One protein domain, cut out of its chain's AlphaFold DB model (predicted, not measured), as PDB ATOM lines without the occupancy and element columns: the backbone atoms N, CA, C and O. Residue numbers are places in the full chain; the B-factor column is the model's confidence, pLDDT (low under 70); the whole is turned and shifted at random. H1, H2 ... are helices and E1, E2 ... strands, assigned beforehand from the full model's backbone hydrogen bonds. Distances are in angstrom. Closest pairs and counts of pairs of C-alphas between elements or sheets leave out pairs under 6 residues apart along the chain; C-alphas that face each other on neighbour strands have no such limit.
ATOM      1  N   GLU A   3     229.644 182.364 118.627       91.62
ATOM      2  CA  GLU A   3     229.183 183.308 117.600       91.62
ATOM      3  C   GLU A   3     230.270 184.277 117.146       91.62
ATOM      4  O   GLU A   3     230.464 184.459 115.952       91.62
ATOM      5  N   GLU A   4     231.062 184.818 118.073       93.06
ATOM      6  CA  GLU A   4     232.217 185.665 117.738       93.06
ATOM      7  C   GLU A   4     233.244 184.912 116.881       93.06
ATOM      8  O   GLU A   4     233.865 185.490 115.995       93.06
ATOM      9  N   THR A   5     233.416 183.609 117.121       92.69
ATOM     10  CA  THR A   5     234.351 182.756 116.367       92.69
ATOM     11  C   THR A   5     233.867 182.547 114.932       92.69
ATOM     12  O   THR A   5     234.672 182.566 114.000       92.69
ATOM     13  N   ILE A   6     232.553 182.389 114.756       93.38
ATOM     14  CA  ILE A   6     231.901 182.276 113.447       93.38
ATOM     15  C   ILE A   6     231.958 183.622 112.710       93.38
ATOM     16  O   ILE A   6     232.410 183.669 111.566       93.38
ATOM     17  N   LYS A   7     231.607 184.732 113.375       92.81
ATOM     18  CA  LYS A   7     231.684 186.095 112.812       92.81
ATOM     19  C   LYS A   7     233.110 186.478 112.410       92.81
ATOM     20  O   LYS A   7     233.318 187.043 111.343       92.81
ATOM     21  N   ALA A   8     234.109 186.077 113.198       93.62
ATOM     22  CA  ALA A   8     235.528 186.239 112.873       93.62
ATOM     23  C   ALA A   8     236.037 185.273 111.782       93.62
ATOM     24  O   ALA A   8     237.239 185.232 111.525       93.62
ATOM     25  N   ARG A   9     235.156 184.462 111.174       90.06
ATOM     26  CA  ARG A   9     235.462 183.457 110.139       90.06
ATOM     27  C   ARG A   9     236.516 182.418 110.537       90.06
ATOM     28  O   ARG A   9     237.107 181.773 109.678       90.06
ATOM     29  N   LYS A  10     236.714 182.195 111.839       91.81
ATOM     30  CA  LYS A  10     237.576 181.116 112.354       91.81
ATOM     31  C   LYS A  10     236.895 179.748 112.274       91.81
ATOM     32  O   LYS A  10     237.568 178.725 112.273       91.81
ATOM     33  N   CYS A  11     235.565 179.731 112.200       92.31
ATOM     34  CA  CYS A  11     234.765 178.556 111.871       92.31
ATOM     35  C   CYS A  11     233.768 178.932 110.770       92.31
ATOM     36  O   CYS A  11     232.915 179.789 110.984       92.31
ATOM     37  N   THR A  12     233.875 178.300 109.601       94.81
ATOM     38  CA  THR A  12     233.104 178.637 108.385       94.81
ATOM     39  C   THR A  12     231.980 177.641 108.084       94.81
ATOM     40  O   THR A  12     231.427 177.619 106.983       94.81
ATOM     41  N   PHE A  13     231.637 176.799 109.065       96.88
ATOM     42  CA  PHE A  13     230.575 175.806 108.920       96.88
ATOM     43  C   PHE A  13     229.171 176.426 108.924       96.88
ATOM     44  O   PHE A  13     228.266 175.902 108.282       96.88
ATOM     45  N   TRP A  14     228.994 177.561 109.599       96.44
ATOM     46  CA  TRP A  14     227.792 178.389 109.504       96.44
ATOM     47  C   TRP A  14     228.048 179.557 108.546       96.44
ATOM     48  O   TRP A  14     229.173 180.049 108.436       96.44
ATOM     49  N   THR A  15     227.006 179.982 107.843       95.06
ATOM     50  CA  THR A  15     227.013 181.156 106.967       95.06
ATOM     51  C   THR A  15     226.843 182.437 107.785       95.06
ATOM     52  O   THR A  15     226.499 182.389 108.966       95.06
ATOM     53  N   LEU A  16     227.115 183.585 107.165       94.56
ATOM     54  CA  LEU A  16     226.755 184.890 107.714       94.56
ATOM     55  C   LEU A  16     225.661 185.489 106.834       94.56
ATOM     56  O   LEU A  16     225.753 185.402 105.607       94.56
ATOM     57  N   ASP A  17     224.636 186.069 107.449       92.44
ATOM     58  CA  ASP A  17     223.587 186.776 106.725       92.44
ATOM     59  C   ASP A  17     224.079 188.147 106.211       92.44
ATOM     60  O   ASP A  17     225.228 188.552 106.407       92.44
ATOM     61  N   LYS A  18     223.186 188.895 105.553       91.19
ATOM     62  CA  LYS A  18     223.478 190.240 105.027       91.19
ATOM     63  C   LYS A  18     223.855 191.275 106.099       91.19
ATOM     64  O   LYS A  18     224.432 192.301 105.756       91.19
ATOM     65  N   ASN A  19     223.529 191.020 107.362       92.19
ATOM     66  CA  ASN A  19     223.832 191.891 108.492       92.19
ATOM     67  C   ASN A  19     225.117 191.458 109.225       92.19
ATOM     68  O   ASN A  19     225.533 192.128 110.167       92.19
ATOM     69  N   GLY A  20     225.757 190.361 108.803       89.94
ATOM     70  CA  GLY A  20     226.920 189.786 109.483       89.94
ATOM     71  C   GLY A  20     226.561 188.913 110.689       89.94
ATOM     72  O   GLY A  20     227.440 188.562 111.480       89.94
ATOM     73  N   GLU A  21     225.291 188.545 110.832       92.81
ATOM     74  CA  GLU A  21     224.808 187.654 111.880       92.81
ATOM     75  C   GLU A  21     224.943 186.187 111.469       92.81
ATOM     76  O   GLU A  21     225.011 185.853 110.287       92.81
ATOM     77  N   VAL A  22     225.036 185.290 112.456       93.44
ATOM     78  CA  VAL A  22     225.213 183.854 112.199       93.44
ATOM     79  C   VAL A  22     223.950 183.287 111.549       93.44
ATOM     80  O   VAL A  22     222.892 183.256 112.171       93.44
ATOM     81  N   GLY A  23     224.085 182.818 110.311       92.25
ATOM     82  CA  GLY A  23     223.019 182.220 109.515       92.25
ATOM     83  C   GLY A  23     223.011 180.688 109.540       92.25
ATOM     84  O   GLY A  23     223.506 180.039 110.467       92.25
ATOM     85  N   ASP A  24     222.448 180.112 108.479       93.00
ATOM     86  CA  ASP A  24     222.288 178.667 108.294       93.00
ATOM     87  C   ASP A  24     223.613 177.927 108.068       93.00
ATOM     88  O   ASP A  24     224.668 178.522 107.842       93.00
ATOM     89  N   ILE A  25     223.558 176.596 108.094       95.62
ATOM     90  CA  ILE A  25     224.694 175.721 107.789       95.62
ATOM     91  C   ILE A  25     225.135 175.899 106.333       95.62
ATOM     92  O   ILE A  25     224.337 175.826 105.398       95.62
ATOM     93  N   ASN A  26     226.443 176.025 106.129       95.75
ATOM     94  CA  ASN A  26     227.052 175.977 104.814       95.75
ATOM     95  C   ASN A  26     227.064 174.531 104.285       95.75
ATOM     96  O   ASN A  26     227.963 173.747 104.592       95.75
ATOM     97  N   ARG A  27     226.083 174.185 103.442       95.69
ATOM     98  CA  ARG A  27     225.968 172.846 102.830       95.69
ATOM     99  C   ARG A  27     227.100 172.501 101.852       95.69
ATOM    100  O   ARG A  27     227.273 171.338 101.504       95.69
ATOM    101  N   ASN A  28     227.904 173.483 101.441       95.00
ATOM    102  CA  ASN A  28     229.093 173.262 100.614       95.00
ATOM    103  C   ASN A  28     230.355 172.979 101.449       95.00
ATOM    104  O   ASN A  28     231.401 172.667 100.889       95.00
ATOM    105  N   HIS A  29     230.282 173.081 102.779       96.56
ATOM    106  CA  HIS A  29     231.423 172.847 103.660       96.56
ATOM    107  C   HIS A  29     231.764 171.350 103.763       96.56
ATOM    108  O   HIS A  29     230.871 170.512 103.873       96.56
ATOM    109  N   HIS A  30     233.054 170.997 103.832       95.56
ATOM    110  CA  HIS A  30     233.510 169.595 103.891       95.56
ATOM    111  C   HIS A  30     232.891 168.793 105.048       95.56
ATOM    112  O   HIS A  30     232.524 167.633 104.874       95.56
ATOM    113  N   PHE A  31     232.700 169.415 106.215       97.06
ATOM    114  CA  PHE A  31     231.987 168.778 107.333       97.06
ATOM    115  C   PHE A  31     230.543 168.391 107.000       97.06
ATOM    116  O   PHE A  31     230.089 167.361 107.479       97.06
ATOM    117  N   TYR A  32     229.831 169.143 106.153       98.12
ATOM    118  CA  TYR A  32     228.478 168.753 105.747       98.12
ATOM    119  C   TYR A  32     228.513 167.450 104.939       98.12
ATOM    120  O   TYR A  32     227.761 166.528 105.238       98.12
ATOM    121  N   TYR A  33     229.456 167.320 103.999       97.75
ATOM    122  CA  TYR A  33     229.676 166.076 103.252       97.75
ATOM    123  C   TYR A  33     230.039 164.903 104.177       97.75
ATOM    124  O   TYR A  33     229.484 163.815 104.029       97.75
ATOM    125  N   GLN A  34     230.924 165.114 105.160       97.50
ATOM    126  CA  GLN A  34     231.276 164.074 106.138       97.50
ATOM    127  C   GLN A  34     230.057 163.615 106.946       97.50
ATOM    128  O   GLN A  34     229.818 162.413 107.071       97.50
ATOM    129  N   ILE A  35     229.263 164.563 107.447       98.19
ATOM    130  CA  ILE A  35     228.060 164.291 108.236       98.19
ATOM    131  C   ILE A  35     227.038 163.515 107.408       98.19
ATOM    132  O   ILE A  35     226.578 162.462 107.842       98.19
ATOM    133  N   GLN A  36     226.723 163.978 106.194       98.62
ATOM    134  CA  GLN A  36     225.752 163.306 105.328       98.62
ATOM    135  C   GLN A  36     226.194 161.882 104.963       98.62
ATOM    136  O   GLN A  36     225.392 160.948 105.027       98.62
ATOM    137  N   GLY A  37     227.486 161.680 104.685       97.75
ATOM    138  CA  GLY A  37     228.046 160.347 104.457       97.75
ATOM    139  C   GLY A  37     227.907 159.430 105.675       97.75
ATOM    140  O   GLY A  37     227.429 158.301 105.551       97.75
ATOM    141  N   GLN A  38     228.253 159.918 106.868       98.38
ATOM    142  CA  GLN A  38     228.132 159.149 108.111       98.38
ATOM    143  C   GLN A  38     226.677 158.802 108.441       98.38
ATOM    144  O   GLN A  38     226.388 157.654 108.788       98.38
ATOM    145  N   LEU A  39     225.743 159.747 108.293       98.62
ATOM    146  CA  LEU A  39     224.311 159.507 108.504       98.62
ATOM    147  C   LEU A  39     223.769 158.446 107.542       98.62
ATOM    148  O   LEU A  39     223.018 157.558 107.960       98.62
ATOM    149  N   ARG A  40     224.196 158.484 106.273       97.75
ATOM    150  CA  ARG A  40     223.826 157.483 105.268       97.75
ATOM    151  C   ARG A  40     224.352 156.093 105.628       97.75
ATOM    152  O   ARG A  40     223.561 155.152 105.686       97.75
ATOM    153  N   VAL A  41     225.653 155.964 105.907       97.19
ATOM    154  CA  VAL A  41     226.306 154.681 106.234       97.19
ATOM    155  C   VAL A  41     225.710 154.058 107.497       97.19
ATOM    156  O   VAL A  41     225.384 152.874 107.520       97.19
ATOM    157  N   THR A  42     225.505 154.864 108.539       98.12
ATOM    158  CA  THR A  42     224.975 154.398 109.832       98.12
ATOM    159  C   THR A  42     223.450 154.266 109.862       98.12
ATOM    160  O   THR A  42     222.889 153.865 110.884       98.12
ATOM    161  N   ARG A  43     222.766 154.598 108.757       97.94
ATOM    162  CA  ARG A  43     221.299 154.604 108.623       97.94
ATOM    163  C   ARG A  43     220.595 155.456 109.690       97.94
ATOM    164  O   ARG A  43     219.480 155.145 110.106       97.94
ATOM    165  N   ARG A  44     221.236 156.539 110.139       98.44
ATOM    166  CA  ARG A  44     220.669 157.488 111.108       98.44
ATOM    167  C   ARG A  44     219.955 158.628 110.390       98.44
ATOM    168  O   ARG A  44     220.313 158.987 109.275       98.44
ATOM    169  N   GLN A  45     218.937 159.179 111.046       98.50
ATOM    170  CA  GLN A  45     218.125 160.266 110.491       98.50
ATOM    171  C   GLN A  45     218.715 161.648 110.775       98.50
ATOM    172  O   GLN A  45     218.430 162.583 110.045       98.50
ATOM    173  N   PHE A  46     219.529 161.784 111.823       98.56
ATOM    174  CA  PHE A  46     220.157 163.047 112.194       98.56
ATOM    175  C   PHE A  46     221.359 162.826 113.116       98.56
ATOM    176  O   PHE A  46     221.527 161.748 113.696       98.56
ATOM    177  N   CYS A  47     222.162 163.872 113.295       98.25
ATOM    178  CA  CYS A  47     223.152 163.980 114.364       98.25
ATOM    179  C   CYS A  47     223.149 165.387 114.976       98.25
ATOM    180  O   CYS A  47     222.542 166.317 114.441       98.25
ATOM    181  N   TYR A  48     223.873 165.550 116.081       98.06
ATOM    182  CA  TYR A  48     224.206 166.859 116.635       98.06
ATOM    183  C   TYR A  48     225.647 167.208 116.275       98.06
ATOM    184  O   TYR A  48     226.570 166.474 116.620       98.06
ATOM    185  N   PHE A  49     225.833 168.327 115.581       97.00
ATOM    186  CA  PHE A  49     227.143 168.907 115.326       97.00
ATOM    187  C   PHE A  49     227.441 169.970 116.381       97.00
ATOM    188  O   PHE A  49     226.650 170.896 116.575       97.00
ATOM    189  N   THR A  50     228.586 169.843 117.045       95.75
ATOM    190  CA  THR A  50     228.937 170.669 118.200       95.75
ATOM    191  C   THR A  50     230.227 171.433 117.940       95.75
ATOM    192  O   THR A  50     231.282 170.835 117.747       95.75
ATOM    193  N   LEU A  51     230.155 172.761 117.998       95.00
ATOM    194  CA  LEU A  51     231.320 173.629 118.119       95.00
ATOM    195  C   LEU A  51     231.562 173.900 119.603       95.00
ATOM    196  O   LEU A  51     230.819 174.650 120.239       95.00
ATOM    197  N   TRP A  52     232.605 173.280 120.144       95.75
ATOM    198  CA  TRP A  52     233.044 173.499 121.515       95.75
ATOM    199  C   TRP A  52     234.187 174.513 121.558       95.75
ATOM    200  O   TRP A  52     235.148 174.419 120.795       95.75
ATOM    201  N   LEU A  53     234.090 175.479 122.467       94.62
ATOM    202  CA  LEU A  53     235.143 176.431 122.798       94.62
ATOM    203  C   LEU A  53     235.230 176.554 124.325       94.62
ATOM    204  O   LEU A  53     234.211 176.416 125.001       94.62
ATOM    205  N   PRO A  54     236.386 176.950 124.892       94.38
ATOM    206  CA  PRO A  54     236.515 177.139 126.340       94.38
ATOM    207  C   PRO A  54     235.492 178.113 126.939       94.38
ATOM    208  O   PRO A  54     235.117 177.996 128.098       94.38
ATOM    209  N   LYS A  55     235.038 179.091 126.143       91.69
ATOM    210  CA  LYS A  55     234.078 180.117 126.570       91.69
ATOM    211  C   LYS A  55     232.615 179.757 126.276       91.69
ATOM    212  O   LYS A  55     231.746 180.538 126.626       91.69
ATOM    213  N   GLY A  56     232.320 178.637 125.612       94.25
ATOM    214  CA  GLY A  56     230.939 178.255 125.310       94.25
ATOM    215  C   GLY A  56     230.798 177.190 124.227       94.25
ATOM    216  O   GLY A  56     231.756 176.834 123.545       94.25
ATOM    217  N   ILE A  57     229.571 176.705 124.045       95.81
ATOM    218  CA  ILE A  57     229.243 175.611 123.127       95.81
ATOM    219  C   ILE A  57     228.112 176.057 122.200       95.81
ATOM    220  O   ILE A  57     227.148 176.669 122.655       95.81
ATOM    221  N   LYS A  58     228.214 175.737 120.909       94.81
ATOM    222  CA  LYS A  58     227.102 175.832 119.952       94.81
ATOM    223  C   LYS A  58     226.788 174.438 119.422       94.81
ATOM    224  O   LYS A  58     227.681 173.769 118.910       94.81
ATOM    225  N   ILE A  59     225.534 174.016 119.542       96.00
ATOM    226  CA  ILE A  59     225.050 172.711 119.077       96.00
ATOM    227  C   ILE A  59     224.014 172.951 117.982       96.00
ATOM    228  O   ILE A  59     223.115 173.770 118.155       96.00
ATOM    229  N   THR A  60     224.124 172.219 116.877       96.06
ATOM    230  CA  THR A  60     223.175 172.273 115.762       96.06
ATOM    231  C   THR A  60     222.738 170.860 115.400       96.06
ATOM    232  O   THR A  60     223.577 169.987 115.179       96.06
ATOM    233  N   LYS A  61     221.425 170.623 115.328       97.69
ATOM    234  CA  LYS A  61     220.872 169.378 114.784       97.69
ATOM    235  C   LYS A  61     220.979 169.406 113.262       97.69
ATOM    236  O   LYS A  61     220.615 170.402 112.646       97.69
ATOM    237  N   ILE A  62     221.466 168.319 112.675       98.12
ATOM    238  CA  ILE A  62     221.587 168.159 111.224       98.12
ATOM    239  C   ILE A  62     220.856 166.891 110.834       98.12
ATOM    240  O   ILE A  62     221.226 165.805 111.280       98.12
ATOM    241  N   ASP A  63     219.826 167.049 110.015       98.44
ATOM    242  CA  ASP A  63     219.057 165.945 109.461       98.44
ATOM    243  C   ASP A  63     219.751 165.358 108.221       98.44
ATOM    244  O   ASP A  63     220.509 166.033 107.512       98.44
ATOM    245  N   ARG A  64     219.519 164.067 107.980       98.44
ATOM    246  CA  ARG A  64     219.989 163.368 106.788       98.44
ATOM    247  C   ARG A  64     219.279 163.941 105.566       98.44
ATOM    248  O   ARG A  64     218.057 164.028 105.530       98.44
ATOM    249  N   ASP A  65     220.060 164.274 104.554       98.25
ATOM    250  CA  ASP A  65     219.628 164.861 103.296       98.25
ATOM    251  C   ASP A  65     219.844 163.822 102.184       98.25
ATOM    252  O   ASP A  65     220.916 163.710 101.583       98.25
TER     253      ASP A  65
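AT A GLANCE: This is residues 3 to 65 of the 109 residues of an uncharacterized protein of Clastoptera arizonana (Arizona spittle bug) (UniProt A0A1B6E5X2). A long hairpin of two strands, E3 and E4, has the longer helix H2 packed by its residues 31 to 40 near the end where E3 begins and E4 ends, while the hairpin's turn reaches away from H2. A second, smaller group, a short hairpin of E1 and E2 with the short helix H1 beside it, is joined to H2 by residues 26 to 29. The printed part has 63 residues, with two named helices and four named strands in the order H1, E1, E2, H2, E3, E4; each pair of strands is an antiparallel sheet, and the class is mixed, helices and strands. It is only just compact, close to loose, with a radius of gyration of the C-alphas of 12.5 A and spans of 36 by 27 by 15 A.

IN THESE COORDINATES: E3 is residues 46 to 53, 22.7 A long, and E4 is residues 56 to 63, 23.3 A, ending with C-alpha 63 at (219.057, 165.945, 109.461). H2 is residues 30 to 41, 16.7 A, from C-alpha 30 at (233.510, 169.595, 103.891). E1 is residues 14 to 16, E2 residues 22 to 25, and H1 residues 3 to 7, beginning with C-alpha 3 at (229.183, 183.308, 117.600).

HOW THE PARTS SIT: E3 and E4 form an antiparallel hairpin at 163 degrees, with N 49 and O 60 2.8 A apart, within hydrogen-bond range. The closest C-alphas of H2 and E3 are those of Leu 39 and Phe 46, 6.6 A apart. H2 and E4 are near each other, with 7 pairs of C-alphas within 10 A. E1 and E2 form an antiparallel hairpin at 135 degrees, with N 15 and O 24 2.8 A apart, within hydrogen-bond range. The closest C-alphas of H1 and E2 are those of Glu 3 and Val 22, 6.7 A apart. H1 and E4 are only just apart, with their closest C-alphas at 8.1 A. In H1 and H2 every O i to N i+4 pair is within hydrogen-bond range.

THE WHOLE: The two C-alphas farthest apart, those of Asn 19 and Thr 42, are 37.5 A apart. The printed part has no cut and no long link. Its mean pLDDT is 95.5, and no printed residue is under 70.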